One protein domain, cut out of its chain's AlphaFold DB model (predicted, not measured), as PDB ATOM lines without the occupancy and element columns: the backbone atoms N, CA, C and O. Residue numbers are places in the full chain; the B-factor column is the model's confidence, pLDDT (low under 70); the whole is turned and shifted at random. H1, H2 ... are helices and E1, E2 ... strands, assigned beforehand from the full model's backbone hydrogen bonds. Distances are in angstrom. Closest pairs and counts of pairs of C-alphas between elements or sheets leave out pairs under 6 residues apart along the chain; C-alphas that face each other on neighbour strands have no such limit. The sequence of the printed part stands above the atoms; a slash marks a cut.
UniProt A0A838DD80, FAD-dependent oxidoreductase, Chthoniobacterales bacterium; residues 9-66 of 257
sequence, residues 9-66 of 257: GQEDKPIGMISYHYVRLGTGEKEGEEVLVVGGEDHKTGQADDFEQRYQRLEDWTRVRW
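AT A GLANCE: This is residues 9 to 66 of the 257 residues of the protein "FAD-dependent oxidoreductase" of Chthoniobacterales bacterium (UniProt A0A838DD80). A hairpin of two strands, E1 and E2, has one helix, H1, crossing one face near the end of E2; residues 9 to 16 and 44 to 50 stick out. The 58 printed residues hold E1, E2 and H1 in that order, a mixed class with under half of the residues in named elements. The whole is loose, radius of gyration of the C-alphas 14.6 A, spanning 47 by 31 by 15 A.

HOW THE PARTS SIT: E1, residues 22 to 27, and E2, residues 34 to 39, form an antiparallel hairpin at 154 degrees; N 26 and O 35, 2.8 A apart, are within hydrogen-bond range. H1, residues 51 to 65, comes closest to E2 at the C-alphas of Leu 58 and Gly 39, 7.0 A apart. E1 and H1 are apart. In H1, 10 of 11 O i to N i+4 pairs are within hydrogen-bond range.

IN THESE COORDINATES: E1 begins at C-alpha 22, (-33.817, 15.182, -24.369), and measures 16.8 A from first to last C-alpha, E2 16.2 A. H1 measures 21.7 A, ending at C-alpha 65, (-35.721, 26.543, -19.746).

THE WHOLE: The farthest C-alphas, of Asp 12 and Glu 31, are 47.3 A apart. The printed part has no cut. The link E2 to H1 is long. Residues 9 to 19 have pLDDT under 70.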
ATOM      1  N   GLY A   9     -16.869  16.970 -14.229       29.80
ATOM      2  CA  GLY A   9     -15.881  16.875 -13.148       29.80
ATOM      3  C   GLY A   9     -16.459  16.665 -11.740       29.80
ATOM      4  O   GLY A   9     -15.683  16.519 -10.800       29.80
ATOM      5  N   GLN A  10     -17.786  16.672 -11.563       32.62
ATOM      6  CA  GLN A  10     -18.446  16.366 -10.282       32.62
ATOM      7  C   GLN A  10     -19.060  14.951 -10.232       32.62
ATOM      8  O   GLN A  10     -19.733  14.605  -9.259       32.62
ATOM      9  N   GLU A  11     -18.803  14.117 -11.244       41.59
ATOM     10  CA  GLU A  11     -19.404  12.787 -11.430       41.59
ATOM     11  C   GLU A  11     -18.577  11.628 -10.837       41.59
ATOM     12  O   GLU A  11     -18.692  10.487 -11.272       41.59
ATOM     13  N   ASP A  12     -17.806  11.863  -9.770       38.44
ATOM     14  CA  ASP A  12     -17.177  10.794  -8.964       38.44
ATOM     15  C   ASP A  12     -18.199  10.056  -8.060       38.44
ATOM     16  O   ASP A  12     -17.894   9.600  -6.954       38.44
ATOM     17  N   LYS A  13     -19.453   9.926  -8.511       35.84
ATOM     18  CA  LYS A  13     -20.447   9.056  -7.875       35.84
ATOM     19  C   LYS A  13     -20.466   7.712  -8.603       35.84
ATOM     20  O   LYS A  13     -20.403   7.685  -9.829       35.84
ATOM     21  N   PRO A  14     -20.542   6.587  -7.868       38.69
ATOM     22  CA  PRO A  14     -20.535   5.256  -8.462       38.69
ATOM     23  C   PRO A  14     -21.654   5.173  -9.496       38.69
ATOM     24  O   PRO A  14     -22.805   5.400  -9.139       38.69
ATOM     25  N   ILE A  15     -21.263   4.894 -10.745       37.59
ATOM     26  CA  ILE A  15     -22.072   4.806 -11.970       37.59
ATOM     27  C   ILE A  15     -23.521   4.404 -11.652       37.59
ATOM     28  O   ILE A  15     -23.857   3.227 -11.521       37.59
ATOM     29  N   GLY A  16     -24.351   5.426 -11.483       39.44
ATOM     30  CA  GLY A  16     -25.793   5.403 -11.652       39.44
ATOM     31  C   GLY A  16     -26.098   6.341 -12.816       39.44
ATOM     32  O   GLY A  16     -25.297   7.239 -13.083       39.44
ATOM     33  N   MET A  17     -27.198   6.103 -13.534       41.78
ATOM     34  CA  MET A  17     -27.588   6.909 -14.697       41.78
ATOM     35  C   MET A  17     -27.467   8.401 -14.381       41.78
ATOM     36  O   MET A  17     -28.132   8.911 -13.480       41.78
ATOM     37  N   ILE A  18     -26.612   9.089 -15.130       46.22
ATOM     38  CA  ILE A  18     -26.662  10.541 -15.236       46.22
ATOM     39  C   ILE A  18     -28.033  10.842 -15.845       46.22
ATOM     40  O   ILE A  18     -28.341  10.325 -16.919       46.22
ATOM     41  N   SER A  19     -28.877  11.606 -15.146       56.22
ATOM     42  CA  SER A  19     -30.181  12.016 -15.675       56.22
ATOM     43  C   SER A  19     -29.953  12.836 -16.942       56.22
ATOM     44  O   SER A  19     -29.604  14.013 -16.868       56.22
ATOM     45  N   TYR A  20     -30.106  12.208 -18.106       75.88
ATOM     46  CA  TYR A  20     -30.120  12.915 -19.374       75.88
ATOM     47  C   TYR A  20     -31.542  13.409 -19.635       75.88
ATOM     48  O   TYR A  20     -32.523  12.717 -19.356       75.88
ATOM     49  N   HIS A  21     -31.651  14.621 -20.173       89.00
ATOM     50  CA  HIS A  21     -32.907  15.163 -20.670       89.00
ATOM     51  C   HIS A  21     -32.775  15.396 -22.166       89.00
ATOM     52  O   HIS A  21     -31.814  16.019 -22.622       89.00
ATOM     53  N   TYR A  22     -33.738  14.910 -22.940       89.12
ATOM     54  CA  TYR A  22     -33.817  15.182 -24.369       89.12
ATOM     55  C   TYR A  22     -35.049  16.013 -24.681       89.12
ATOM     56  O   TYR A  22     -36.074  15.934 -24.005       89.12
ATOM     57  N   VAL A  23     -34.940  16.815 -25.736       93.69
ATOM     58  CA  VAL A  23     -36.002  17.718 -26.163       93.69
ATOM     59  C   VAL A  23     -36.176  17.612 -27.666       93.69
ATOM     60  O   VAL A  23     -35.200  17.657 -28.415       93.69
ATOM     61  N   ARG A  24     -37.425  17.509 -28.117       92.69
ATOM     62  CA  ARG A  24     -37.780  17.654 -29.530       92.69
ATOM     63  C   ARG A  24     -39.068  18.449 -29.684       92.69
ATOM     64  O   ARG A  24     -39.933  18.417 -28.812       92.69
ATOM     65  N   LEU A  25     -39.198  19.123 -30.817       92.94
ATOM     66  CA  LEU A  25     -40.453  19.744 -31.221       92.94
ATOM     67  C   LEU A  25     -41.290  18.733 -32.005       92.94
ATOM     68  O   LEU A  25     -40.770  17.968 -32.822       92.94
ATOM     69  N   GLY A  26     -42.582  18.722 -31.720       90.38
ATOM     70  CA  GLY A  26     -43.610  18.040 -32.487       90.38
ATOM     71  C   GLY A  26     -44.668  19.033 -32.954       90.38
ATOM     72  O   GLY A  26     -44.760  20.152 -32.456       90.38
ATOM     73  N   THR A  27     -45.476  18.610 -33.915       90.38
ATOM     74  CA  THR A  27     -46.676  19.337 -34.338       90.38
ATOM     75  C   THR A  27     -47.830  19.014 -33.394       90.38
ATOM     76  O   THR A  27     -48.039  17.842 -33.074       90.38
ATOM     77  N   GLY A  28     -48.560  20.037 -32.953       85.12
ATOM     78  CA  GLY A  28     -49.784  19.887 -32.167       85.12
ATOM     79  C   GLY A  28     -50.968  19.392 -32.996       85.12
ATOM     80  O   GLY A  28     -50.848  19.134 -34.194       85.12
ATOM     81  N   GLU A  29     -52.121  19.244 -32.342       85.75
ATOM     82  CA  GLU A  29     -53.346  18.776 -33.003       85.75
ATOM     83  C   GLU A  29     -53.931  19.829 -33.950       85.75
ATOM     84  O   GLU A  29     -54.529  19.471 -34.967       85.75
ATOM     85  N   LYS A  30     -53.761  21.123 -33.641       86.31
ATOM     86  CA  LYS A  30     -54.219  22.209 -34.514       86.31
ATOM     87  C   LYS A  30     -53.089  22.744 -35.382       86.31
ATOM     88  O   LYS A  30     -51.921  22.774 -34.999       86.31
ATOM     89  N   GLU A  31     -53.463  23.218 -36.565       85.69
ATOM     90  CA  GLU A  31     -52.533  23.855 -37.489       85.69
ATOM     91  C   GLU A  31     -51.848  25.060 -36.825       85.69
ATOM     92  O   GLU A  31     -52.507  25.951 -36.288       85.69
ATOM     93  N   GLY A  32     -50.515  25.067 -36.850       85.38
ATOM     94  CA  GLY A  32     -49.697  26.100 -36.213       85.38
ATOM     95  C   GLY A  32     -49.432  25.896 -34.717       85.38
ATOM     96  O   GLY A  32     -48.682  26.687 -34.149       85.38
ATOM     97  N   GLU A  33     -49.986  24.862 -34.074       89.44
ATOM     98  CA  GLU A  33     -49.600  24.497 -32.707       89.44
ATOM     99  C   GLU A  33     -48.293  23.690 -32.710       89.44
ATOM    100  O   GLU A  33     -48.101  22.766 -33.505       89.44
ATOM    101  N   GLU A  34     -47.401  24.020 -31.779       92.06
ATOM    102  CA  GLU A  34     -46.166  23.282 -31.522       92.06
ATOM    103  C   GLU A  34     -46.258  22.600 -30.156       92.06
ATOM    104  O   GLU A  34     -46.697  23.199 -29.172       92.06
ATOM    105  N   VAL A  35     -45.811  21.349 -30.085       94.75
ATOM    106  CA  VAL A  35     -45.708  20.589 -28.838       94.75
ATOM    107  C   VAL A  35     -44.239  20.391 -28.511       94.75
ATOM    108  O   VAL A  35     -43.471  19.852 -29.311       94.75
ATOM    109  N   LEU A  36     -43.844  20.806 -27.312       95.50
ATOM    110  CA  LEU A  36     -42.525  20.516 -26.770       95.50
ATOM    111  C   LEU A  36     -42.554  19.136 -26.111       95.50
ATOM    112  O   LEU A  36     -43.240  18.938 -25.111       95.50
ATOM    113  N   VAL A  37     -41.799  18.187 -26.655       95.38
ATOM    114  CA  VAL A  37     -41.601  16.874 -26.037       95.38
ATOM    115  C   VAL A  37     -40.295  16.910 -25.265       95.38
ATOM    116  O   VAL A  37     -39.234  17.105 -25.861       95.38
ATOM    117  N   VAL A  38     -40.380  16.694 -23.956       95.38
ATOM    118  CA  VAL A  38     -39.232  16.575 -23.055       95.38
ATOM    119  C   VAL A  38     -39.258  15.186 -22.436       95.38
ATOM    120  O   VAL A  38     -40.305  14.752 -21.960       95.38
ATOM    121  N   GLY A  39     -38.131  14.483 -22.468       92.88
ATOM    122  CA  GLY A  39     -38.001  13.160 -21.861       92.88
ATOM    123  C   GLY A  39     -36.708  13.007 -21.075       92.88
ATOM    124  O   GLY A  39     -35.805  13.838 -21.186       92.88
ATOM    125  N   GLY A  40     -36.660  11.960 -20.258       91.12
ATOM    126  CA  GLY A  40     -35.617  11.655 -19.284       91.12
ATOM    127  C   GLY A  40     -36.239  10.983 -18.060       91.12
ATOM    128  O   GLY A  40     -37.366  10.494 -18.126       91.12
ATOM    129  N   GLU A  41     -35.547  11.038 -16.920       91.12
ATOM    130  CA  GLU A  41     -35.987  10.398 -15.665       91.12
ATOM    131  C   GLU A  41     -36.178   8.876 -15.778       91.12
ATOM    132  O   GLU A  41     -37.075   8.289 -15.162       91.12
ATOM    133  N   ASP A  42     -35.282   8.242 -16.530       87.69
ATOM    134  CA  ASP A  42     -35.271   6.811 -16.805       87.69
ATOM    135  C   ASP A  42     -35.251   5.957 -15.531       87.69
ATOM    136  O   ASP A  42     -34.740   6.327 -14.463       87.69
ATOM    137  N   HIS A  43     -35.829   4.766 -15.650       87.56
ATOM    138  CA  HIS A  43     -35.893   3.787 -14.581       87.56
ATOM    139  C   HIS A  43     -35.934   2.370 -15.140       87.56
ATOM    140  O   HIS A  43     -36.355   2.127 -16.271       87.56
ATOM    141  N   LYS A  44     -35.552   1.400 -14.306       88.06
ATOM    142  CA  LYS A  44     -35.713  -0.010 -14.653       88.06
ATOM    143  C   LYS A  44     -37.195  -0.381 -14.673       88.06
ATOM    144  O   LYS A  44     -37.960   0.002 -13.783       88.06
ATOM    145  N   THR A  45     -37.598  -1.136 -15.691       90.31
ATOM    146  CA  THR A  45     -38.958  -1.671 -15.821       90.31
ATOM    147  C   THR A  45     -39.325  -2.499 -14.592       90.31
ATOM    148  O   THR A  45     -38.537  -3.333 -14.150       90.31
ATOM    149  N   GLY A  46     -40.515  -2.261 -14.035       89.12
ATOM    150  CA  GLY A  46     -41.014  -2.970 -12.857       89.12
ATOM    151  C   GLY A  46     -40.277  -2.679 -11.546       89.12
ATOM    152  O   GLY A  46     -40.514  -3.390 -10.589       89.12
ATOM    153  N   GLN A  47     -39.380  -1.687 -11.469       89.00
ATOM    154  CA  GLN A  47     -38.632  -1.380 -10.231       89.00
ATOM    155  C   GLN A  47     -38.858   0.049  -9.707       89.00
ATOM    156  O   GLN A  47     -38.164   0.472  -8.785       89.00
ATOM    157  N   ALA A  48     -39.786   0.804 -10.300       87.56
ATOM    158  CA  ALA A  48     -40.091   2.180  -9.918       87.56
ATOM    159  C   ALA A  48     -41.536   2.318  -9.430       87.56
ATOM    160  O   ALA A  48     -42.445   1.694  -9.975       87.56
ATOM    161  N   ASP A  49     -41.729   3.180  -8.436       86.75
ATOM    162  CA  ASP A  49     -43.020   3.584  -7.874       86.75
ATOM    163  C   ASP A  49     -43.188   5.118  -7.816       86.75
ATOM    164  O   ASP A  49     -44.280   5.615  -7.542       86.75
ATOM    165  N   ASP A  50     -42.134   5.879  -8.142       90.00
ATOM    166  CA  ASP A  50     -42.042   7.338  -8.009       90.00
ATOM    167  C   ASP A  50     -42.415   8.116  -9.292       90.00
ATOM    168  O   ASP A  50     -41.854   9.177  -9.588       90.00
ATOM    169  N   PHE A  51     -43.353   7.589 -10.088       90.25
ATOM    170  CA  PHE A  51     -43.695   8.122 -11.419       90.25
ATOM    171  C   PHE A  51     -44.108   9.601 -11.398       90.25
ATOM    172  O   PHE A  51     -43.608  10.394 -12.196       90.25
ATOM    173  N   GLU A  52     -44.954  10.012 -10.449       92.75
ATOM    174  CA  GLU A  52     -45.376  11.416 -10.328       92.75
ATOM    175  C   GLU A  52     -44.204  12.342  -9.988       92.75
ATOM    176  O   GLU A  52     -44.111  13.452 -10.513       92.75
ATOM    177  N   GLN A  53     -43.260  11.887  -9.157       92.69
ATOM    178  CA  GLN A  53     -42.076  12.682  -8.837       92.69
ATOM    179  C   GLN A  53     -41.161  12.830 -10.055       92.69
ATOM    180  O   GLN A  53     -40.560  13.888 -10.231       92.69
ATOM    181  N   ARG A  54     -41.063  11.807 -10.911       91.12
ATOM    182  CA  ARG A  54     -40.320  11.873 -12.182       91.12
ATOM    183  C   ARG A  54     -40.942  12.881 -13.138       91.12
ATOM    184  O   ARG A  54     -40.237  13.758 -13.632       91.12
ATOM    185  N   TYR A  55     -42.259  12.823 -13.333       94.31
ATOM    186  CA  TYR A  55     -42.953  13.809 -14.162       94.31
ATOM    187  C   TYR A  55     -42.794  15.229 -13.626       94.31
ATOM    188  O   TYR A  55     -42.541  16.141 -14.409       94.31
ATOM    189  N   GLN A  56     -42.859  15.414 -12.304       94.75
ATOM    190  CA  GLN A  56     -42.630  16.722 -11.700       94.75
ATOM    191  C   GLN A  56     -41.206  17.230 -11.963       94.75
ATOM    192  O   GLN A  56     -41.042  18.385 -12.339       94.75
ATOM    193  N   ARG A  57     -40.177  16.377 -11.845       94.31
ATOM    194  CA  ARG A  57     -38.788  16.761 -12.158       94.31
ATOM    195  C   ARG A  57     -38.610  17.158 -13.624       94.31
ATOM    196  O   ARG A  57     -37.937  18.154 -13.894       94.31
ATOM    197  N   LEU A  58     -39.231  16.430 -14.558       94.19
ATOM    198  CA  LEU A  58     -39.232  16.793 -15.981       94.19
ATOM    199  C   LEU A  58     -39.917  18.140 -16.219       94.19
ATOM    200  O   LEU A  58     -39.395  18.979 -16.957       94.19
ATOM    201  N   GLU A  59     -41.070  18.364 -15.590       95.56
ATOM    202  CA  GLU A  59     -41.800  19.620 -15.718       95.56
ATOM    203  C   GLU A  59     -40.999  20.789 -15.131       95.56
ATOM    204  O   GLU A  59     -40.781  21.778 -15.829       95.56
ATOM    205  N   ASP A  60     -40.467  20.659 -13.915       94.88
ATOM    206  CA  ASP A  60     -39.641  21.684 -13.267       94.88
ATOM    207  C   ASP A  60     -38.421  22.046 -14.129       94.88
ATOM    208  O   ASP A  60     -38.154  23.223 -14.394       94.88
ATOM    209  N   TRP A  61     -37.709  21.036 -14.639       94.88
ATOM    210  CA  TRP A  61     -36.562  21.226 -15.530       94.88
ATOM    211  C   TRP A  61     -36.941  21.965 -16.821       94.88
ATOM    212  O   TRP A  61     -36.186  22.826 -17.294       94.88
ATOM    213  N   THR A  62     -38.123  21.656 -17.363       95.62
ATOM    214  CA  THR A  62     -38.673  22.269 -18.578       95.62
ATOM    215  C   THR A  62     -39.058  23.722 -18.337       95.62
ATOM    216  O   THR A  62     -38.662  24.588 -19.113       95.62
ATOM    217  N   ARG A  63     -39.773  24.024 -17.247       95.69
ATOM    218  CA  ARG A  63     -40.277  25.372 -16.924       95.69
ATOM    219  C   ARG A  63     -39.158  26.384 -16.705       95.69
ATOM    220  O   ARG A  63     -39.318  27.550 -17.053       95.69
ATOM    221  N   VAL A  64     -38.013  25.945 -16.181       95.81
ATOM    222  CA  VAL A  64     -36.820  26.796 -16.043       95.81
ATOM    223  C   VAL A  64     -36.259  27.215 -17.408       95.81
ATOM    224  O   VAL A  64     -35.766  28.332 -17.554       95.81
ATOM    225  N   ARG A  65     -36.329  26.338 -18.416       95.06
ATOM    226  CA  ARG A  65     -35.721  26.543 -19.746       95.06
ATOM    227  C   ARG A  65     -36.685  27.120 -20.781       95.06
ATOM    228  O   ARG A  65     -36.263  27.884 -21.645       95.06
ATOM    229  N   TRP A  66     -37.969  26.801 -20.659       95.50
ATOM    230  CA  TRP A  66     -39.061  27.337 -21.467       95.50
ATOM    231  C   TRP A  66     -40.164  27.885 -20.554       95.50
ATOM    232  O   TRP A  66     -41.217  27.257 -20.418       95.50
TER     233      TRP A  66